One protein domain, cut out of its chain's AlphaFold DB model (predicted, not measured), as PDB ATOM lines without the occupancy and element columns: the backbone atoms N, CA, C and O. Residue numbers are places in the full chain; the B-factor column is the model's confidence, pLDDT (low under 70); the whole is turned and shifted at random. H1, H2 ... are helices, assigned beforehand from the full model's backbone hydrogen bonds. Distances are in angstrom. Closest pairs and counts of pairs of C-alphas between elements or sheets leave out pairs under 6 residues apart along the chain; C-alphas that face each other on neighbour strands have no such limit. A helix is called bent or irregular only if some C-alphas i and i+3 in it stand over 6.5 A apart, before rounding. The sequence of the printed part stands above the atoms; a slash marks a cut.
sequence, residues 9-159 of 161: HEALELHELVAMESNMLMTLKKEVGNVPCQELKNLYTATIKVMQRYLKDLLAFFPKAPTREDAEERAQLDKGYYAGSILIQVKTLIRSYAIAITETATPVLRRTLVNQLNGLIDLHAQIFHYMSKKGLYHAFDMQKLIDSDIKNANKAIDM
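This is residues 9 to 159 of the 161 residues of an uncharacterized protein of Bacillus sp. FJAT-27916 (UniProt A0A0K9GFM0). Two helical hairpins cross at a wide angle: the long hairpin of H3 and H4 makes the longest axis, and H3 passes across H1 of the other hairpin, H1 and H2. H5 packs along H1 and touches part of H2, giving a three-helix up-and-down bundle of H1, H2 and H5, each running against the one before it in the chain, while the turn joining H3 and H4 reaches away from that bundle. You have 151 printed residues, with five named helices, H1 to H5 in chain order, and no named strand; the class is all helix. The whole is only just compact, close to loose, with a radius of gyration of the C-alphas of 17.6 A, and it spans 54 by 44 by 28 A.

Begin with H3, residues 71 to 103, the longest helix. H4, residues 107 to 133, touches it in a hairpin, opposite ways at a shallow tilt of 19 degrees, with the C-alphas of Ile 101 and Arg 110 closest at 5.7 A. Residues 81 to 88 of H3 touch residues 19 to 23 of H1, residues 9 to 34, about perpendicular but only just, at 71 degrees; look at the C-alphas of Asn 23 and Ser 85, the closest pair, 6.1 A apart. H1 is the hub, touching three helices. H2, residues 38 to 59, forms a hairpin with H1, opposite ways at a shallow tilt of 27 degrees, closest at the C-alphas of Leu 25 and Ile 48, 6.1 A. Residues 15 to 26 of H1 touch H5, residues 142 to 158, the same way at a shallow tilt of 26 degrees, closest at the C-alphas of Ser 22 and Ala 153, 5.0 A. Residues 52 to 59 of H2 touch residues 150 to 157 of H5, opposite ways at a tilt of 35.0 degrees, only just steep; the C-alphas of Gln 52 and Ile 157 are closest at 5.7 A. H3 and H5 are close but not clearly touching, and H4 is apart from H1, H2 and H5. Every O i to N i+4 pair is within hydrogen-bond range in H2, H3, H4 and H5, and 20 of 22 are in H1.

Find C-alpha 71 at (-42.622, -1.886, 35.544); from there H3 runs 48.7 A to C-alpha 103 at (-16.249, -26.621, 2.957). H4 measures 39.3 A, H2 31.3 A and H5 24.3 A. H1 starts at C-alpha 9, (-14.054, -18.604, 30.048), and measures 38.6 A; it is irregular, with C-alphas 30 and 33 7.1 A apart.

The two C-alphas farthest apart are those of Arg 68 and Pro 107, 55.4 A. The printed part has no cut. The link from H2 to H3, 11 residues, is long; those from H1 to H2 and H3 to H4 are tight, and that from H4 to H5 is short. The model's pLDDT is under 70 at residues 64 to 75, of which 71 to 75 belong to H3; its mean over the printed part is 91.8.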
ATOM      1  N   HIS A   9     -13.563 -18.114  31.336       86.69
ATOM      2  CA  HIS A   9     -14.054 -18.604  30.048       86.69
ATOM      3  C   HIS A   9     -15.302 -19.483  30.219       86.69
ATOM      4  O   HIS A   9     -16.234 -19.349  29.438       86.69
ATOM      5  N   GLU A  10     -15.377 -20.299  31.275       89.19
ATOM      6  CA  GLU A  10     -16.576 -21.085  31.606       89.19
ATOM      7  C   GLU A  10     -17.759 -20.176  31.955       89.19
ATOM      8  O   GLU A  10     -18.877 -20.437  31.530       89.19
ATOM      9  N   ALA A  11     -17.517 -19.079  32.680       88.44
ATOM     10  CA  ALA A  11     -18.547 -18.091  32.995       88.44
ATOM     11  C   ALA A  11     -19.096 -17.404  31.731       88.44
ATOM     12  O   ALA A  11     -20.298 -17.164  31.639       88.44
ATOM     13  N   LEU A  12     -18.237 -17.119  30.746       90.38
ATOM     14  CA  LEU A  12     -18.657 -16.552  29.462       90.38
ATOM     15  C   LEU A  12     -19.408 -17.563  28.589       90.38
ATOM     16  O   LEU A  12     -20.401 -17.202  27.965       90.38
ATOM     17  N   GLU A  13     -18.986 -18.826  28.567       92.81
ATOM     18  CA  GLU A  13     -19.733 -19.873  27.859       92.81
ATOM     19  C   GLU A  13     -21.098 -20.123  28.515       92.81
ATOM     20  O   GLU A  13     -22.116 -20.230  27.829       92.81
ATOM     21  N   LEU A  14     -21.152 -20.133  29.850       93.00
ATOM     22  CA  LEU A  14     -22.405 -20.244  30.589       93.00
ATOM     23  C   LEU A  14     -23.335 -19.051  30.308       93.00
ATOM     24  O   LEU A  14     -24.530 -19.267  30.111       93.00
ATOM     25  N   HIS A  15     -22.803 -17.825  30.227       92.88
ATOM     26  CA  HIS A  15     -23.549 -16.633  29.795       92.88
ATOM     27  C   HIS A  15     -24.216 -16.848  28.430       92.88
ATOM     28  O   HIS A  15     -25.428 -16.664  28.294       92.88
ATOM     29  N   GLU A  16     -23.451 -17.269  27.419       93.69
ATOM     30  CA  GLU A  16     -23.990 -17.462  26.068       93.69
ATOM     31  C   GLU A  16     -25.081 -18.544  26.053       93.69
ATOM     32  O   GLU A  16     -26.147 -18.325  25.473       93.69
ATOM     33  N   LEU A  17     -24.874 -19.671  26.747       96.12
ATOM     34  CA  LEU A  17     -25.875 -20.739  26.849       96.12
ATOM     35  C   LEU A  17     -27.159 -20.260  27.531       96.12
ATOM     36  O   LEU A  17     -28.251 -20.451  26.997       96.12
ATOM     37  N   VAL A  18     -27.048 -19.580  28.669       95.69
ATOM     38  CA  VAL A  18     -28.208 -19.094  29.431       95.69
ATOM     39  C   VAL A  18     -28.982 -18.052  28.630       95.69
ATOM     40  O   VAL A  18     -30.215 -18.105  28.580       95.69
ATOM     41  N   ALA A  19     -28.289 -17.143  27.939       94.00
ATOM     42  CA  ALA A  19     -28.916 -16.171  27.054       94.00
ATOM     43  C   ALA A  19     -29.661 -16.856  25.893       94.00
ATOM     44  O   ALA A  19     -30.808 -16.494  25.598       94.00
ATOM     45  N   MET A  20     -29.047 -17.857  25.254       95.06
ATOM     46  CA  MET A  20     -29.648 -18.621  24.156       95.06
ATOM     47  C   MET A  20     -30.882 -19.408  24.610       95.06
ATOM     48  O   MET A  20     -31.948 -19.277  24.001       95.06
ATOM     49  N   GLU A  21     -30.775 -20.174  25.697       96.81
ATOM     50  CA  GLU A  21     -31.875 -20.984  26.228       96.81
ATOM     51  C   GLU A  21     -33.042 -20.122  26.723       96.81
ATOM     52  O   GLU A  21     -34.201 -20.436  26.443       96.81
ATOM     53  N   SER A  22     -32.754 -18.992  27.380       96.44
ATOM     54  CA  SER A  22     -33.780 -18.036  27.818       96.44
ATOM     55  C   SER A  22     -34.560 -17.470  26.633       96.44
ATOM     56  O   SER A  22     -35.791 -17.421  26.662       96.44
ATOM     57  N   ASN A  23     -33.862 -17.068  25.563       95.38
ATOM     58  CA  ASN A  23     -34.496 -16.562  24.345       95.38
ATOM     59  C   ASN A  23     -35.339 -17.634  23.658       95.38
ATOM     60  O   ASN A  23     -36.488 -17.364  23.310       95.38
ATOM     61  N   MET A  24     -34.811 -18.851  23.514       95.94
ATOM     62  CA  MET A  24     -35.549 -19.967  22.923       95.94
ATOM     63  C   MET A  24     -36.814 -20.288  23.725       95.94
ATOM     64  O   MET A  24     -37.894 -20.406  23.148       95.94
ATOM     65  N   LEU A  25     -36.710 -20.370  25.052       97.69
ATOM     66  CA  LEU A  25     -37.845 -20.633  25.929       97.69
ATOM     67  C   LEU A  25     -38.918 -19.544  25.814       97.69
ATOM     68  O   LEU A  25     -40.102 -19.862  25.687       97.69
ATOM     69  N   MET A  26     -38.519 -18.268  25.817       96.50
ATOM     70  CA  MET A  26     -39.447 -17.153  25.613       96.50
ATOM     71  C   MET A  26     -40.135 -17.227  24.246       96.50
ATOM     72  O   MET A  26     -41.349 -17.051  24.180       96.50
ATOM     73  N   THR A  27     -39.400 -17.521  23.171       96.12
ATOM     74  CA  THR A  27     -39.974 -17.682  21.825       96.12
ATOM     75  C   THR A  27     -41.008 -18.804  21.794       96.12
ATOM     76  O   THR A  27     -42.153 -18.567  21.417       96.12
ATOM     77  N   LEU A  28     -40.656 -19.996  22.288       97.56
ATOM     78  CA  LEU A  28     -41.569 -21.141  22.324       97.56
ATOM     79  C   LEU A  28     -42.859 -20.817  23.085       97.56
ATOM     80  O   LEU A  28     -43.952 -21.123  22.614       97.56
ATOM     81  N   LYS A  29     -42.742 -20.157  24.242       97.44
ATOM     82  CA  LYS A  29     -43.885 -19.741  25.062       97.44
ATOM     83  C   LYS A  29     -44.752 -18.674  24.392       97.44
ATOM     84  O   LYS A  29     -45.965 -18.696  24.559       97.44
ATOM     85  N   LYS A  30     -44.159 -17.750  23.626       95.44
ATOM     86  CA  LYS A  30     -44.911 -16.739  22.858       95.44
ATOM     87  C   LYS A  30     -45.668 -17.365  21.686       95.44
ATOM     88  O   LYS A  30     -46.753 -16.905  21.342       95.44
ATOM     89  N   GLU A  31     -45.094 -18.391  21.068       96.19
ATOM     90  CA  GLU A  31     -45.616 -18.978  19.835       96.19
ATOM     91  C   GLU A  31     -46.602 -20.120  20.063       96.19
ATOM     92  O   GLU A  31     -47.519 -20.278  19.261       96.19
ATOM     93  N   VAL A  32     -46.452 -20.904  21.137       97.50
ATOM     94  CA  VAL A  32     -47.198 -22.160  21.339       97.50
ATOM     95  C   VAL A  32     -48.712 -21.993  21.232       97.50
ATOM     96  O   VAL A  32     -49.370 -22.861  20.662       97.50
ATOM     97  N   GLY A  33     -49.278 -20.867  21.679       96.25
ATOM     98  CA  GLY A  33     -50.705 -20.569  21.519       96.25
ATOM     99  C   GLY A  33     -51.171 -20.580  20.056       96.25
ATOM    100  O   GLY A  33     -52.256 -21.091  19.767       96.25
ATOM    101  N   ASN A  34     -50.309 -20.118  19.146       96.94
ATOM    102  CA  ASN A  34     -50.557 -19.944  17.713       96.94
ATOM    103  C   ASN A  34     -50.156 -21.158  16.858       96.94
ATOM    104  O   ASN A  34     -50.421 -21.168  15.657       96.94
ATOM    105  N   VAL A  35     -49.513 -22.172  17.445       96.44
ATOM    106  CA  VAL A  35     -49.041 -23.354  16.710       96.44
ATOM    107  C   VAL A  35     -50.230 -24.139  16.134       96.44
ATOM    108  O   VAL A  35     -51.102 -24.566  16.906       96.44
ATOM    109  N   PRO A  36     -50.277 -24.359  14.803       92.19
ATOM    110  CA  PRO A  36     -51.300 -25.187  14.184       92.19
ATOM    111  C   PRO A  36     -51.024 -26.665  14.482       92.19
ATOM    112  O   PRO A  36     -49.872 -27.071  14.596       92.19
ATOM    113  N   CYS A  37     -52.081 -27.479  14.534       96.31
ATOM    114  CA  CYS A  37     -52.039 -28.908  14.871       96.31
ATOM    115  C   CYS A  37     -51.707 -29.216  16.344       96.31
ATOM    116  O   CYS A  37     -50.729 -28.745  16.927       96.31
ATOM    117  N   GLN A  38     -52.522 -30.087  16.945       97.12
ATOM    118  CA  GLN A  38     -52.344 -30.504  18.334       97.12
ATOM    119  C   GLN A  38     -51.039 -31.282  18.546       97.12
ATOM    120  O   GLN A  38     -50.400 -31.130  19.581       97.12
ATOM    121  N   GLU A  39     -50.618 -32.085  17.570       98.12
ATOM    122  CA  GLU A  39     -49.380 -32.862  17.660       98.12
ATOM    123  C   GLU A  39     -48.149 -31.951  17.752       98.12
ATOM    124  O   GLU A  39     -47.317 -32.110  18.644       98.12
ATOM    125  N   LEU A  40     -48.081 -30.917  16.909       97.62
ATOM    126  CA  LEU A  40     -46.997 -29.939  16.959       97.62
ATOM    127  C   LEU A  40     -47.060 -29.094  18.240       97.62
ATOM    128  O   LEU A  40     -46.033 -28.858  18.875       97.62
ATOM    129  N   LYS A  41     -48.259 -28.710  18.693       97.88
ATOM    130  CA  LYS A  41     -48.448 -28.024  19.983       97.88
ATOM    131  C   LYS A  41     -47.967 -28.879  21.166       97.88
ATOM    132  O   LYS A  41     -47.393 -28.342  22.118       97.88
ATOM    133  N   ASN A  42     -48.130 -30.203  21.098       98.00
ATOM    134  CA  ASN A  42     -47.602 -31.126  22.103       98.00
ATOM    135  C   ASN A  42     -46.066 -31.141  22.104       98.00
ATOM    136  O   ASN A  42     -45.475 -31.107  23.184       98.00
ATOM    137  N   LEU A  43     -45.425 -31.121  20.927       98.19
ATOM    138  CA  LEU A  43     -43.966 -30.993  20.816       98.19
ATOM    139  C   LEU A  43     -43.473 -29.665  21.399       98.19
ATOM    140  O   LEU A  43     -42.563 -29.677  22.221       98.19
ATOM    141  N   TYR A  44     -44.113 -28.537  21.073       98.19
ATOM    142  CA  TYR A  44     -43.789 -27.237  21.678       98.19
ATOM    143  C   TYR A  44     -43.897 -27.288  23.206       98.19
ATOM    144  O   TYR A  44     -42.971 -26.890  23.908       98.19
ATOM    145  N   THR A  45     -44.995 -27.833  23.733       98.19
ATOM    146  CA  THR A  45     -45.215 -27.953  25.183       98.19
ATOM    147  C   THR A  45     -44.170 -28.849  25.852       98.19
ATOM    148  O   THR A  45     -43.682 -28.533  26.938       98.19
ATOM    149  N   ALA A  46     -43.807 -29.969  25.221       98.31
ATOM    150  CA  ALA A  46     -42.761 -30.856  25.718       98.31
ATOM    151  C   ALA A  46     -41.397 -30.151  25.732       98.31
ATOM    152  O   ALA A  46     -40.712 -30.172  26.757       98.31
ATOM    153  N   THR A  47     -41.042 -29.457  24.648       98.31
ATOM    154  CA  THR A  47     -39.802 -28.681  24.550       98.31
ATOM    155  C   THR A  47     -39.754 -27.569  25.593       98.31
ATOM    156  O   THR A  47     -38.748 -27.441  26.280       98.31
ATOM    157  N   ILE A  48     -40.844 -26.822  25.810       98.50
ATOM    158  CA  ILE A  48     -40.917 -25.791  26.860       98.50
ATOM    159  C   ILE A  48     -40.567 -26.379  28.233       98.50
ATOM    160  O   ILE A  48     -39.751 -25.807  28.953       98.50
ATOM    161  N   LYS A  49     -41.125 -27.546  28.586       98.25
ATOM    162  CA  LYS A  49     -40.830 -28.219  29.863       98.25
ATOM    163  C   LYS A  49     -39.365 -28.650  29.973       98.25
ATOM    164  O   LYS A  49     -38.780 -28.528  31.047       98.25
ATOM    165  N   VAL A  50     -38.782 -29.156  28.884       98.00
ATOM    166  CA  VAL A  50     -37.363 -29.545  28.830       98.00
ATOM    167  C   VAL A  50     -36.466 -28.324  29.031       98.00
ATOM    168  O   VAL A  50     -35.629 -28.341  29.928       98.00
ATOM    169  N   MET A  51     -36.705 -27.247  28.280       97.81
ATOM    170  CA  MET A  51     -35.937 -26.002  28.374       97.81
ATOM    171  C   MET A  51     -36.064 -25.352  29.758       97.81
ATOM    172  O   MET A  51     -35.073 -24.897  30.313       97.81
ATOM    173  N   GLN A  52     -37.254 -25.364  30.379       97.62
ATOM    174  CA  GLN A  52     -37.419 -24.871  31.755       97.62
ATOM    175  C   GLN A  52     -36.565 -25.634  32.769       97.62
ATOM    176  O   GLN A  52     -36.145 -25.047  33.763       97.62
ATOM    177  N   ARG A  53     -36.358 -26.939  32.570       97.69
ATOM    178  CA  ARG A  53     -35.511 -27.745  33.452       97.69
ATOM    179  C   ARG A  53     -34.035 -27.436  33.216       97.69
ATOM    180  O   ARG A  53     -33.359 -27.111  34.179       97.69
ATOM    181  N   TYR A  54     -33.575 -27.456  31.967       96.69
ATOM    182  CA  TYR A  54     -32.169 -27.177  31.644       96.69
ATOM    183  C   TYR A  54     -31.737 -25.790  32.101       96.69
ATOM    184  O   TYR A  54     -30.718 -25.653  32.770       96.69
ATOM    185  N   LEU A  55     -32.587 -24.788  31.899       96.00
ATOM    186  CA  LEU A  55     -32.297 -23.442  32.363       96.00
ATOM    187  C   LEU A  55     -32.195 -23.362  33.898       96.00
ATOM    188  O   LEU A  55     -31.353 -22.637  34.416       96.00
ATOM    189  N   LYS A  56     -32.993 -24.141  34.644       95.44
ATOM    190  CA  LYS A  56     -32.851 -24.261  36.108       95.44
ATOM    191  C   LYS A  56     -31.552 -24.958  36.509       95.44
ATOM    192  O   LYS A  56     -30.939 -24.538  37.488       95.44
ATOM    193  N   ASP A  57     -31.143 -25.983  35.766       95.12
ATOM    194  CA  ASP A  57     -29.880 -26.690  35.994       95.12
ATOM    195  C   ASP A  57     -28.687 -25.738  35.780       95.12
ATOM    196  O   ASP A  57     -27.786 -25.690  36.614       95.12
ATOM    197  N   LEU A  58     -28.720 -24.903  34.732       94.50
ATOM    198  CA  LEU A  58     -27.705 -23.870  34.480       94.50
ATOM    199  C   LEU A  58     -27.713 -22.771  35.554       94.50
ATOM    200  O   LEU A  58     -26.655 -22.344  36.016       94.50
ATOM    201  N   LEU A  59     -28.895 -22.337  36.005       91.69
ATOM    202  CA  LEU A  59     -29.016 -21.325  37.059       91.69
ATOM    203  C   LEU A  59     -28.427 -21.768  38.405       91.69
ATOM    204  O   LEU A  59     -28.059 -20.912  39.208       91.69
ATOM    205  N   ALA A  60     -28.296 -23.075  38.655       91.00
ATOM    206  CA  ALA A  60     -27.673 -23.591  39.873       91.00
ATOM    207  C   ALA A  60     -26.178 -23.232  39.994       91.00
ATOM    208  O   ALA A  60     -25.633 -23.283  41.098       91.00
ATOM    209  N   PHE A  61     -25.530 -22.846  38.890       90.25
ATOM    210  CA  PHE A  61     -24.130 -22.417  38.866       90.25
ATOM    211  C   PHE A  61     -23.936 -20.922  39.161       90.25
ATOM    212  O   PHE A  61     -22.804 -20.492  39.380       90.25
ATOM    213  N   PHE A  62     -25.010 -20.124  39.201       84.56
ATOM    214  CA  PHE A  62     -24.926 -18.702  39.526       84.56
ATOM    215  C   PHE A  62     -25.238 -18.412  41.003       84.56
ATOM    216  O   PHE A  62     -26.076 -19.082  41.615       84.56
ATOM    217  N   PRO A  63     -24.620 -17.374  41.600       71.50
ATOM    218  CA  PRO A  63     -25.029 -16.889  42.913       71.50
ATOM    219  C   PRO A  63     -26.474 -16.367  42.865       71.50
ATOM    220  O   PRO A  63     -26.902 -15.762  41.885       71.50
ATOM    221  N   LYS A  64     -27.245 -16.580  43.938       59.28
ATOM    222  CA  LYS A  64     -28.633 -16.095  44.016       59.28
ATOM    223  C   LYS A  64     -28.666 -14.563  43.996       59.28
ATOM    224  O   LYS A  64     -28.238 -13.931  44.960       59.28
ATOM    225  N   ALA A  65     -29.224 -13.981  42.938       54.44
ATOM    226  CA  ALA A  65     -29.499 -12.550  42.861       54.44
ATOM    227  C   ALA A  65     -30.814 -12.189  43.591       54.44
ATOM    228  O   ALA A  65     -31.745 -13.002  43.623       54.44
ATOM    229  N   PRO A  66     -30.932 -10.981  44.174       50.06
ATOM    230  CA  PRO A  66     -32.185 -10.494  44.745       50.06
ATOM    231  C   PRO A  66     -33.247 -10.269  43.658       50.06
ATOM    232  O   PRO A  66     -32.981  -9.683  42.611       50.06
ATOM    233  N   THR A  67     -34.475 -10.708  43.933       53.09
ATOM    234  CA  THR A  67     -35.631 -10.588  43.040       53.09
ATOM    235  C   THR A  67     -36.516  -9.415  43.450       53.09
ATOM    236  O   THR A  67     -37.266  -9.487  44.424       53.09
ATOM    237  N   ARG A  68     -36.471  -8.324  42.685       51.34
ATOM    238  CA  ARG A  68     -37.553  -7.333  42.651       51.34
ATOM    239  C   ARG A  68     -37.551  -6.648  41.291       51.34
ATOM    240  O   ARG A  68     -36.609  -5.934  40.994       51.34
ATOM    241  N   GLU A  69     -38.601  -6.881  40.508       59.66
ATOM    242  CA  GLU A  69     -38.806  -6.244  39.203       59.66
ATOM    243  C   GLU A  69     -39.905  -5.180  39.305       59.66
ATOM    244  O   GLU A  69     -41.036  -5.471  39.722       59.66
ATOM    245  N   ASP A  70     -39.611  -3.951  38.892       64.50
ATOM    246  CA  ASP A  70     -40.628  -2.922  38.675       64.50
ATOM    247  C   ASP A  70     -41.105  -2.886  37.202       64.50
ATOM    248  O   ASP A  70     -40.824  -3.780  36.397       64.50
ATOM    249  N   ALA A  71     -41.991  -1.946  36.867       62.38
ATOM    250  CA  ALA A  71     -42.622  -1.886  35.544       62.38
ATOM    251  C   ALA A  71     -41.667  -1.387  34.444       62.38
ATOM    252  O   ALA A  71     -41.761  -1.835  33.299       62.38
ATOM    253  N   GLU A  72     -40.743  -0.487  34.785       63.97
ATOM    254  CA  GLU A  72     -39.752   0.049  33.848       63.97
ATOM    255  C   GLU A  72     -38.712  -1.014  33.491       63.97
ATOM    256  O   GLU A  72     -38.377  -1.187  32.314       63.97
ATOM    257  N   GLU A  73     -38.283  -1.802  34.480       67.50
ATOM    258  CA  GLU A  73     -37.373  -2.925  34.279       67.50
ATOM    259  C   GLU A  73     -37.994  -3.990  33.359       67.50
ATOM    260  O   GLU A  73     -37.361  -4.434  32.400       67.50
ATOM    261  N   ARG A  74     -39.287  -4.308  33.526       67.19
ATOM    262  CA  ARG A  74     -40.009  -5.236  32.633       67.19
ATOM    263  C   ARG A  74     -40.062  -4.779  31.176       67.19
ATOM    264  O   ARG A  74     -39.854  -5.599  30.279       67.19
ATOM    265  N   ALA A  75     -40.300  -3.490  30.935       65.56
ATOM    266  CA  ALA A  75     -40.321  -2.930  29.584       65.56
ATOM    267  C   ALA A  75     -38.930  -2.950  28.920       65.56
ATOM    268  O   ALA A  75     -38.820  -3.149  27.706       65.56
ATOM    269  N   GLN A  76     -37.858  -2.774  29.699       70.69
ATOM    270  CA  GLN A  76     -36.490  -2.929  29.201       70.69
ATOM    271  C   GLN A  76     -36.157  -4.387  28.884       70.69
ATOM    272  O   GLN A  76     -35.562  -4.652  27.839       70.69
ATOM    273  N   LEU A  77     -36.615  -5.336  29.704       73.31
ATOM    274  CA  LEU A  77     -36.450  -6.769  29.442       73.31
ATOM    275  C   LEU A  77     -37.131  -7.202  28.131       73.31
ATOM    276  O   LEU A  77     -36.618  -8.071  27.433       73.31
ATOM    277  N   ASP A  78     -38.260  -6.595  27.751       81.50
ATOM    278  CA  ASP A  78     -38.914  -6.890  26.465       81.50
ATOM    279  C   ASP A  78     -38.104  -6.397  25.258       81.50
ATOM    280  O   ASP A  78     -37.935  -7.133  24.283       81.50
ATOM    281  N   LYS A  79     -37.543  -5.183  25.317       86.62
ATOM    282  CA  LYS A  79     -36.628  -4.687  24.270       86.62
ATOM    283  C   LYS A  79     -35.339  -5.505  24.226       86.62
ATOM    284  O   LYS A  79     -34.849  -5.812  23.139       86.62
ATOM    285  N   GLY A  80     -34.822  -5.867  25.399       87.75
ATOM    286  CA  GLY A  80     -33.667  -6.740  25.576       87.75
ATOM    287  C   GLY A  80     -33.872  -8.103  24.924       87.75
ATOM    288  O   GLY A  80     -32.988  -8.548  24.201       87.75
ATOM    289  N   TYR A  81     -35.055  -8.708  25.075       90.50
ATOM    290  CA  TYR A  81     -35.411  -9.957  24.397       90.50
ATOM    291  C   TYR A  81     -35.307  -9.837  22.873       90.50
ATOM    292  O   TYR A  81     -34.600 -10.620  22.248       90.50
ATOM    293  N   TYR A  82     -35.964  -8.849  22.254       93.31
ATOM    294  CA  TYR A  82     -35.943  -8.742  20.790       93.31
ATOM    295  C   TYR A  82     -34.538  -8.465  20.251       93.31
ATOM    296  O   TYR A  82     -34.120  -9.097  19.284       93.31
ATOM    297  N   ALA A  83     -33.792  -7.558  20.891       94.75
ATOM    298  CA  ALA A  83     -32.428  -7.240  20.483       94.75
ATOM    299  C   ALA A  83     -31.463  -8.418  20.715       94.75
ATOM    300  O   ALA A  83     -30.657  -8.739  19.843       94.75
ATOM    301  N   GLY A  84     -31.581  -9.104  21.854       93.56
ATOM    302  CA  GLY A  84     -30.787 -10.287  22.179       93.56
ATOM    303  C   GLY A  84     -31.076 -11.457  21.240       93.56
ATOM    304  O   GLY A  84     -30.145 -12.106  20.770       93.56
ATOM    305  N   SER A  85     -32.345 -11.676  20.887       94.56
ATOM    306  CA  SER A  85     -32.755 -12.719  19.945       94.56
ATOM    307  C   SER A  85     -32.118 -12.528  18.566       94.56
ATOM    308  O   SER A  85     -31.560 -13.479  18.014       94.56
ATOM    309  N   ILE A  86     -32.139 -11.310  18.008       96.31
ATOM    310  CA  ILE A  86     -31.483 -11.052  16.715       96.31
ATOM    311  C   ILE A  86     -29.953 -11.106  16.830       96.31
ATOM    312  O   ILE A  86     -29.302 -11.603  15.914       96.31
ATOM    313  N   LEU A  87     -29.369 -10.677  17.956       96.94
ATOM    314  CA  LEU A  87     -27.926 -10.768  18.183       96.94
ATOM    315  C   LEU A  87     -27.454 -12.230  18.187       96.94
ATOM    316  O   LEU A  87     -26.502 -12.568  17.484       96.94
ATOM    317  N   ILE A  88     -28.146 -13.102  18.930       95.81
ATOM    318  CA  ILE A  88     -27.867 -14.544  18.995       95.81
ATOM    319  C   ILE A  88     -27.972 -15.175  17.603       95.81
ATOM    320  O   ILE A  88     -27.070 -15.903  17.189       95.81
ATOM    321  N   GLN A  89     -29.033 -14.874  16.852       96.56
ATOM    322  CA  GLN A  89     -29.216 -15.415  15.502       96.56
ATOM    323  C   GLN A  89     -28.087 -14.996  14.555       96.56
ATOM    324  O   GLN A  89     -27.551 -15.837  13.835       96.56
ATOM    325  N   VAL A  90     -27.670 -13.726  14.590       98.25
ATOM    326  CA  VAL A  90     -26.549 -13.245  13.771       98.25
ATOM    327  C   VAL A  90     -25.235 -13.916  14.183       98.25
ATOM    328  O   VAL A  90     -24.497 -14.363  13.307       98.25
ATOM    329  N   LYS A  91     -24.958 -14.080  15.487       97.31
ATOM    330  CA  LYS A  91     -23.785 -14.840  15.966       97.31
ATOM    331  C   LYS A  91     -23.783 -16.278  15.431       97.31
ATOM    332  O   LYS A  91     -22.740 -16.781  15.016       97.31
ATOM    333  N   THR A  92     -24.936 -16.946  15.431       97.06
ATOM    334  CA  THR A  92     -25.080 -18.307  14.890       97.06
ATOM    335  C   THR A  92     -24.838 -18.335  13.384       97.06
ATOM    336  O   THR A  92     -24.051 -19.158  12.922       97.06
ATOM    337  N   LEU A  93     -25.418 -17.400  12.624       98.19
ATOM    338  CA  LEU A  93     -25.185 -17.291  11.182       98.19
ATOM    339  C   LEU A  93     -23.705 -17.069  10.858       98.19
ATOM    340  O   LEU A  93     -23.175 -17.758   9.996       98.19
ATOM    341  N   ILE A  94     -23.015 -16.175  11.572       98.69
ATOM    342  CA  ILE A  94     -21.570 -15.945  11.404       98.69
ATOM    343  C   ILE A  94     -20.788 -17.262  11.541       98.69
ATOM    344  O   ILE A  94     -19.965 -17.579  10.681       98.69
ATOM    345  N   ARG A  95     -21.081 -18.067  12.574       98.12
ATOM    346  CA  ARG A  95     -20.442 -19.380  12.779       98.12
ATOM    347  C   ARG A  95     -20.762 -20.359  11.645       98.12
ATOM    348  O   ARG A  95     -19.855 -21.011  11.137       98.12
ATOM    349  N   SER A  96     -22.019 -20.430  11.206       98.44
ATOM    350  CA  SER A  96     -22.424 -21.287  10.081       98.44
ATOM    351  C   SER A  96     -21.757 -20.884   8.763       98.44
ATOM    352  O   SER A  96     -21.340 -21.750   7.996       98.44
ATOM    353  N   TYR A  97     -21.603 -19.584   8.504       98.62
ATOM    354  CA  TYR A  97     -20.900 -19.081   7.324       98.62
ATOM    355  C   TYR A  97     -19.414 -19.432   7.359       98.62
ATOM    356  O   TYR A  97     -18.870 -19.834   6.333       98.62
ATOM    357  N   ALA A  98     -18.767 -19.329   8.524       98.50
ATOM    358  CA  ALA A  98     -17.373 -19.731   8.676       98.50
ATOM    359  C   ALA A  98     -17.164 -21.209   8.292       98.50
ATOM    360  O   ALA A  98     -16.243 -21.505   7.535       98.50
ATOM    361  N   ILE A  99     -18.059 -22.106   8.728       98.62
ATOM    362  CA  ILE A  99     -18.049 -23.529   8.340       98.62
ATOM    363  C   ILE A  99     -18.270 -23.686   6.825       98.62
ATOM    364  O   ILE A  99     -17.482 -24.322   6.135       98.62
ATOM    365  N   ALA A 100     -19.294 -23.044   6.258       98.56
ATOM    366  CA  ALA A 100     -19.589 -23.175   4.828       98.56
ATOM    367  C   ALA A 100     -18.442 -22.672   3.920       98.56
ATOM    368  O   ALA A 100     -18.210 -23.207   2.833       98.56
ATOM    369  N   ILE A 101     -17.705 -21.645   4.358       98.69
ATOM    370  CA  ILE A 101     -16.546 -21.099   3.635       98.69
ATOM    371  C   ILE A 101     -15.384 -22.101   3.588       98.69
ATOM    372  O   ILE A 101     -14.684 -22.150   2.572       98.69
ATOM    373  N   THR A 102     -15.169 -22.894   4.645       98.50
ATOM    374  CA  THR A 102     -14.104 -23.910   4.667       98.50
ATOM    375  C   THR A 102     -14.468 -25.152   3.853       98.50
ATOM    376  O   THR A 102     -13.573 -25.806   3.324       98.50
ATOM    377  N   GLU A 103     -15.758 -25.445   3.688       98.38
ATOM    378  CA  GLU A 103     -16.249 -26.621   2.957       98.38
ATOM    379  C   GLU A 103     -16.462 -26.379   1.454       98.38
ATOM    380  O   GLU A 103     -16.432 -27.313   0.649       98.38
ATOM    381  N   THR A 104     -16.678 -25.131   1.031       98.06
ATOM    382  CA  THR A 104     -16.954 -24.851  -0.382       98.06
ATOM    383  C   THR A 104     -15.698 -24.982  -1.242       98.06
ATOM    384  O   THR A 104     -14.677 -24.361  -0.961       98.06
ATOM    385  N   ALA A 105     -15.768 -25.742  -2.342       98.44
ATOM    386  CA  ALA A 105     -14.702 -25.832  -3.350       98.44
ATOM    387  C   ALA A 105     -14.851 -24.794  -4.482       98.44
ATOM    388  O   ALA A 105     -13.876 -24.466  -5.159       98.44
ATOM    389  N   THR A 106     -16.051 -24.235  -4.671       98.69
ATOM    390  CA  THR A 106     -16.380 -23.362  -5.810       98.69
ATOM    391  C   THR A 106     -15.896 -21.925  -5.562       98.69
ATOM    392  O   THR A 106     -16.414 -21.264  -4.660       98.69
ATOM    393  N   PRO A 107     -14.958 -21.370  -6.362       98.31
ATOM    394  CA  PRO A 107     -14.353 -20.063  -6.072       98.31
ATOM    395  C   PRO A 107     -15.337 -18.890  -6.034       98.31
ATOM    396  O   PRO A 107     -15.194 -17.998  -5.201       98.31
ATOM    397  N   VAL A 108     -16.333 -18.882  -6.927       98.69
ATOM    398  CA  VAL A 108     -17.365 -17.831  -6.956       98.69
ATOM    399  C   VAL A 108     -18.217 -17.890  -5.689       98.69
ATOM    400  O   VAL A 108     -18.401 -16.864  -5.044       98.69
ATOM    401  N   LEU A 109     -18.654 -19.088  -5.286       98.62
ATOM    402  CA  LEU A 109     -19.432 -19.289  -4.065       98.62
ATOM    403  C   LEU A 109     -18.642 -18.864  -2.822       98.62
ATOM    404  O   LEU A 109     -19.173 -18.129  -1.996       98.62
ATOM    405  N   ARG A 110     -17.356 -19.228  -2.728       98.75
ATOM    406  CA  ARG A 110     -16.486 -18.789  -1.623       98.75
ATOM    407  C   ARG A 110     -16.452 -17.271  -1.487       98.75
ATOM    408  O   ARG A 110     -16.624 -16.758  -0.387       98.75
ATOM    409  N   ARG A 111     -16.260 -16.548  -2.597       98.75
ATOM    410  CA  ARG A 111     -16.259 -15.075  -2.587       98.75
ATOM    411  C   ARG A 111     -17.605 -14.509  -2.137       98.75
ATOM    412  O   ARG A 111     -17.623 -13.582  -1.334       98.75
ATOM    413  N   THR A 112     -18.714 -15.079  -2.606       98.75
ATOM    414  CA  THR A 112     -20.061 -14.666  -2.186       98.75
ATOM    415  C   THR A 112     -20.263 -14.841  -0.682       98.75
ATOM    416  O   THR A 112     -20.675 -13.893  -0.015       98.75
ATOM    417  N   LEU A 113     -19.922 -16.012  -0.134       98.81
ATOM    418  CA  LEU A 113     -20.083 -16.302   1.292       98.81
ATOM    419  C   LEU A 113     -19.200 -15.407   2.169       98.81
ATOM    420  O   LEU A 113     -19.672 -14.910   3.184       98.81
ATOM    421  N   VAL A 114     -17.952 -15.142   1.765       98.81
ATOM    422  CA  VAL A 114     -17.060 -14.212   2.486       98.81
ATOM    423  C   VAL A 114     -17.644 -12.797   2.518       98.81
ATOM    424  O   VAL A 114     -17.658 -12.161   3.569       98.81
ATOM    425  N   ASN A 115     -18.182 -12.308   1.396       98.75
ATOM    426  CA  ASN A 115     -18.806 -10.985   1.349       98.75
ATOM    427  C   ASN A 115     -20.038 -10.895   2.264       98.75
ATOM    428  O   ASN A 115     -20.211  -9.909   2.976       98.75
ATOM    429  N   GLN A 116     -20.879 -11.931   2.278       98.75
ATOM    430  CA  GLN A 116     -22.045 -12.003   3.161       98.75
ATOM    431  C   GLN A 116     -21.650 -12.122   4.641       98.75
ATOM    432  O   GLN A 116     -22.257 -11.457   5.478       98.75
ATOM    433  N   LEU A 117     -20.607 -12.896   4.964       98.81
ATOM    434  CA  LEU A 117     -20.048 -12.991   6.314       98.81
ATOM    435  C   LEU A 117     -19.598 -11.618   6.828       98.81
ATOM    436  O   LEU A 117     -19.943 -11.256   7.949       98.81
ATOM    437  N   ASN A 118     -18.895 -10.834   6.006       98.81
ATOM    438  CA  ASN A 118     -18.498  -9.471   6.373       98.81
ATOM    439  C   ASN A 118     -19.721  -8.592   6.687       98.81
ATOM    440  O   ASN A 118     -19.746  -7.919   7.713       98.81
ATOM    441  N   GLY A 119     -20.784  -8.677   5.878       98.75
ATOM    442  CA  GLY A 119     -22.038  -7.974   6.163       98.75
ATOM    443  C   GLY A 119     -22.717  -8.422   7.466       98.75
ATOM    444  O   GLY A 119     -23.268  -7.596   8.193       98.75
ATOM    445  N   LEU A 120     -22.656  -9.715   7.805       98.75
ATOM    446  CA  LEU A 120     -23.164 -10.229   9.083       98.75
ATOM    447  C   LEU A 120     -22.334  -9.737  10.278       98.75
ATOM    448  O   LEU A 120     -22.906  -9.455  11.330       98.75
ATOM    449  N   ILE A 121     -21.013  -9.598  10.124       98.75
ATOM    450  CA  ILE A 121     -20.125  -9.021  11.147       98.75
ATOM    451  C   ILE A 121     -20.496  -7.554  11.409       98.75
ATOM    452  O   ILE A 121     -20.656  -7.161  12.568       98.75
ATOM    453  N   ASP A 122     -20.723  -6.766  10.355       98.75
ATOM    454  CA  ASP A 122     -21.172  -5.374  10.485       98.75
ATOM    455  C   ASP A 122     -22.551  -5.283  11.154       98.75
ATOM    456  O   ASP A 122     -22.785  -4.428  12.014       98.75
ATOM    457  N   LEU A 123     -23.472  -6.182  10.799       98.62
ATOM    458  CA  LEU A 123     -24.792  -6.259  11.420       98.62
ATOM    459  C   LEU A 123     -24.699  -6.620  12.910       98.62
ATOM    460  O   LEU A 123     -25.361  -5.992  13.736       98.62
ATOM    461  N   HIS A 124     -23.850  -7.586  13.272       98.50
ATOM    462  CA  HIS A 124     -23.585  -7.934  14.668       98.50
ATOM    463  C   HIS A 124     -23.092  -6.714  15.456       98.50
ATOM    464  O   HIS A 124     -23.616  -6.432  16.534       98.50
ATOM    465  N   ALA A 125     -22.133  -5.959  14.908       98.25
ATOM    466  CA  ALA A 125     -21.612  -4.752  15.546       98.25
ATOM    467  C   ALA A 125     -22.708  -3.694  15.761       98.25
ATOM    468  O   ALA A 125     -22.812  -3.125  16.849       98.25
ATOM    469  N   GLN A 126     -23.581  -3.471  14.773       98.50
ATOM    470  CA  GLN A 126     -24.704  -2.536  14.895       98.50
ATOM    471  C   GLN A 126     -25.680  -2.933  16.010       98.50
ATOM    472  O   GLN A 126     -26.058  -2.091  16.831       98.50
ATOM    473  N   ILE A 127     -26.063  -4.212  16.075       98.00
ATOM    474  CA  ILE A 127     -26.970  -4.725  17.110       98.00
ATOM    475  C   ILE A 127     -26.311  -4.619  18.491       98.00
ATOM    476  O   ILE A 127     -26.928  -4.111  19.431       98.00
ATOM    477  N   PHE A 128     -25.044  -5.028  18.612       96.81
ATOM    478  CA  PHE A 128     -24.276  -4.918  19.852       96.81
ATOM    479  C   PHE A 128     -24.206  -3.467  20.347       96.81
ATOM    480  O   PHE A 128     -24.504  -3.188  21.510       96.81
ATOM    481  N   HIS A 129     -23.877  -2.517  19.466       97.19
ATOM    482  CA  HIS A 129     -23.821  -1.100  19.819       97.19
ATOM    483  C   HIS A 129     -25.184  -0.541  20.220       97.19
ATOM    484  O   HIS A 129     -25.259   0.243  21.168       97.19
ATOM    485  N   TYR A 130     -26.264  -0.956  19.554       96.69
ATOM    486  CA  TYR A 130     -27.617  -0.604  19.971       96.69
ATOM    487  C   TYR A 130     -27.901  -1.088  21.398       96.69
ATOM    488  O   TYR A 130     -28.314  -0.287  22.240       96.69
ATOM    489  N   MET A 131     -27.637  -2.364  21.694       95.06
ATOM    490  CA  MET A 131     -27.878  -2.934  23.022       95.06
ATOM    491  C   MET A 131     -27.024  -2.251  24.092       95.06
ATOM    492  O   MET A 131     -27.554  -1.842  25.124       95.06
ATOM    493  N   SER A 132     -25.733  -2.046  23.823       92.81
ATOM    494  CA  SER A 132     -24.813  -1.359  24.733       92.81
ATOM    495  C   SER A 132     -25.262   0.080  25.018       92.81
ATOM    496  O   SER A 132     -25.435   0.457  26.176       92.81
ATOM    497  N   LYS A 133     -25.578   0.866  23.975       94.62
ATOM    498  CA  LYS A 133     -26.064   2.253  24.104       94.62
ATOM    499  C   LYS A 133     -27.376   2.354  24.887       94.62
ATOM    500  O   LYS A 133     -27.652   3.389  25.490       94.62
ATOM    501  N   LYS A 134     -28.212   1.314  24.845       92.69
ATOM    502  CA  LYS A 134     -29.497   1.257  25.555       92.69
ATOM    503  C   LYS A 134     -29.406   0.632  26.948       92.69
ATOM    504  O   LYS A 134     -30.437   0.538  27.604       92.69
ATOM    505  N   GLY A 135     -28.213   0.237  27.398       89.94
ATOM    506  CA  GLY A 135     -28.031  -0.437  28.685       89.94
ATOM    507  C   GLY A 135     -28.636  -1.842  28.724       89.94
ATOM    508  O   GLY A 135     -28.926  -2.342  29.799       89.94
ATOM    509  N   LEU A 136     -28.845  -2.467  27.561       90.38
ATOM    510  CA  LEU A 136     -29.401  -3.818  27.421       90.38
ATOM    511  C   LEU A 136     -28.314  -4.904  27.406       90.38
ATOM    512  O   LEU A 136     -28.639  -6.086  27.359       90.38
ATOM    513  N   TYR A 137     -27.033  -4.519  27.371       90.56
ATOM    514  CA  TYR A 137     -25.904  -5.451  27.363       90.56
ATOM    515  C   TYR A 137     -24.677  -4.844  28.060       90.56
ATOM    516  O   TYR A 137     -24.122  -3.840  27.605       90.56
ATOM    517  N   HIS A 138     -24.243  -5.461  29.161       90.94
ATOM    518  CA  HIS A 138     -23.166  -4.972  30.029       90.94
ATOM    519  C   HIS A 138     -21.826  -5.689  29.766       90.94
ATOM    520  O   HIS A 138     -21.235  -6.268  30.668       90.94
ATOM    521  N   ALA A 139     -21.322  -5.627  28.526       90.38
ATOM    522  CA  ALA A 139     -20.143  -6.387  28.060       90.38
ATOM    523  C   ALA A 139     -18.857  -6.219  28.895       90.38
ATOM    524  O   ALA A 139     -17.997  -7.093  28.887       90.38
ATOM    525  N   PHE A 140     -18.704  -5.080  29.574       90.94
ATOM    526  CA  PHE A 140     -17.504  -4.732  30.344       90.94
ATOM    527  C   PHE A 140     -17.693  -4.884  31.861       90.94
ATOM    528  O   PHE A 140     -16.782  -4.571  32.623       90.94
ATOM    529  N   ASP A 141     -18.865  -5.340  32.307       90.94
ATOM    530  CA  ASP A 141     -19.204  -5.530  33.717       90.94
ATOM    531  C   ASP A 141     -19.781  -6.937  33.901       90.94
ATOM    532  O   ASP A 141     -20.972  -7.179  33.708       90.94
ATOM    533  N   MET A 142     -18.897  -7.880  34.236       86.19
ATOM    534  CA  MET A 142     -19.235  -9.301  34.336       86.19
ATOM    535  C   MET A 142     -20.320  -9.570  35.380       86.19
ATOM    536  O   MET A 142     -21.184 -10.411  35.148       86.19
ATOM    537  N   GLN A 143     -20.315  -8.837  36.497       87.25
ATOM    538  CA  GLN A 143     -21.337  -9.003  37.525       87.25
ATOM    539  C   GLN A 143     -22.710  -8.609  36.975       87.25
ATOM    540  O   GLN A 143     -23.651  -9.387  37.067       87.25
ATOM    541  N   LYS A 144     -22.813  -7.443  36.322       89.00
ATOM    542  CA  LYS A 144     -24.078  -7.014  35.706       89.00
ATOM    543  C   LYS A 144     -24.517  -7.903  34.548       89.00
ATOM    544  O   LYS A 144     -25.720  -8.039  34.319       89.00
ATOM    545  N   LEU A 145     -23.572  -8.471  33.798       89.19
ATOM    546  CA  LEU A 145     -23.867  -9.421  32.727       89.19
ATOM    547  C   LEU A 145     -24.550 -10.672  33.300       89.19
ATOM    548  O   LEU A 145     -25.657 -10.999  32.884       89.19
ATOM    549  N   ILE A 146     -23.952 -11.269  34.334       89.25
ATOM    550  CA  ILE A 146     -24.497 -12.436  35.040       89.25
ATOM    551  C   ILE A 146     -25.843 -12.112  35.701       89.25
ATOM    552  O   ILE A 146     -26.799 -12.873  35.568       89.25
ATOM    553  N   ASP A 147     -25.965 -10.962  36.368       88.81
ATOM    554  CA  ASP A 147     -27.231 -10.545  36.983       88.81
ATOM    555  C   ASP A 147     -28.349 -10.422  35.932       88.81
ATOM    556  O   ASP A 147     -29.501 -10.781  36.191       88.81
ATOM    557  N   SER A 148     -28.015  -9.946  34.727       88.50
ATOM    558  CA  SER A 148     -28.955  -9.853  33.605       88.50
ATOM    559  C   SER A 148     -29.367 -11.234  33.092       88.50
ATOM    560  O   SER A 148     -30.546 -11.443  32.803       88.50
ATOM    561  N   ASP A 149     -28.436 -12.186  33.017       91.56
ATOM    562  CA  ASP A 149     -28.728 -13.569  32.624       91.56
ATOM    563  C   ASP A 149     -29.687 -14.238  33.604       91.56
ATOM    564  O   ASP A 149     -30.697 -14.806  33.189       91.56
ATOM    565  N   ILE A 150     -29.428 -14.103  34.910       91.50
ATOM    566  CA  ILE A 150     -30.286 -14.660  35.963       91.50
ATOM    567  C   ILE A 150     -31.701 -14.085  35.856       91.50
ATOM    568  O   ILE A 150     -32.681 -14.832  35.928       91.50
ATOM    569  N   LYS A 151     -31.836 -12.767  35.671       89.75
ATOM    570  CA  LYS A 151     -33.145 -12.112  35.517       89.75
ATOM    571  C   LYS A 151     -33.882 -12.606  34.274       89.75
ATOM    572  O   LYS A 151     -35.029 -13.042  34.371       89.75
ATOM    573  N   ASN A 152     -33.219 -12.599  33.118       91.06
ATOM    574  CA  ASN A 152     -33.807 -13.056  31.858       91.06
ATOM    575  C   ASN A 152     -34.243 -14.524  31.924       91.06
ATOM    576  O   ASN A 152     -35.327 -14.866  31.447       91.06
ATOM    577  N   ALA A 153     -33.433 -15.373  32.550       94.12
ATOM    578  CA  ALA A 153     -33.727 -16.785  32.708       94.12
ATOM    579  C   ALA A 153     -34.934 -17.030  33.620       94.12
ATOM    580  O   ALA A 153     -35.844 -17.774  33.249       94.12
ATOM    581  N   ASN A 154     -34.999 -16.360  34.775       92.75
ATOM    582  CA  ASN A 154     -36.158 -16.452  35.667       92.75
ATOM    583  C   ASN A 154     -37.432 -15.933  34.987       92.75
ATOM    584  O   ASN A 154     -38.448 -16.625  34.995       92.75
ATOM    585  N   LYS A 155     -37.364 -14.797  34.277       91.50
ATOM    586  CA  LYS A 155     -38.484 -14.302  33.462       91.50
ATOM    587  C   LYS A 155     -38.934 -15.341  32.433       91.50
ATOM    588  O   LYS A 155     -40.131 -15.591  32.299       91.50
ATOM    589  N   ALA A 156     -38.002 -15.969  31.717       94.44
ATOM    590  CA  ALA A 156     -38.317 -17.012  30.744       94.44
ATOM    591  C   ALA A 156     -38.990 -18.229  31.404       94.44
ATOM    592  O   ALA A 156     -39.951 -18.777  30.856       94.44
ATOM    593  N   ILE A 157     -38.540 -18.635  32.597       95.56
ATOM    594  CA  ILE A 157     -39.125 -19.732  33.381       95.56
ATOM    595  C   ILE A 157     -40.541 -19.389  33.852       95.56
ATOM    596  O   ILE A 157     -41.427 -20.236  33.698       95.56
ATOM    597  N   ASP A 158     -40.765 -18.172  34.343       93.56
ATOM    598  CA  ASP A 158     -42.019 -17.734  34.972       93.56
ATOM    599  C   ASP A 158     -43.074 -17.249  33.968       93.56
ATOM    600  O   ASP A 158     -44.268 -17.196  34.278       93.56
ATOM    601  N   MET A 159     -42.661 -16.932  32.737       91.88
ATOM    602  CA  MET A 159     -43.566 -16.535  31.662       91.88
ATOM    603  C   MET A 159     -44.648 -17.605  31.423       91.88
ATOM    604  O   MET A 159     -44.351 -18.796  31.288       91.88
TER     605      MET A 159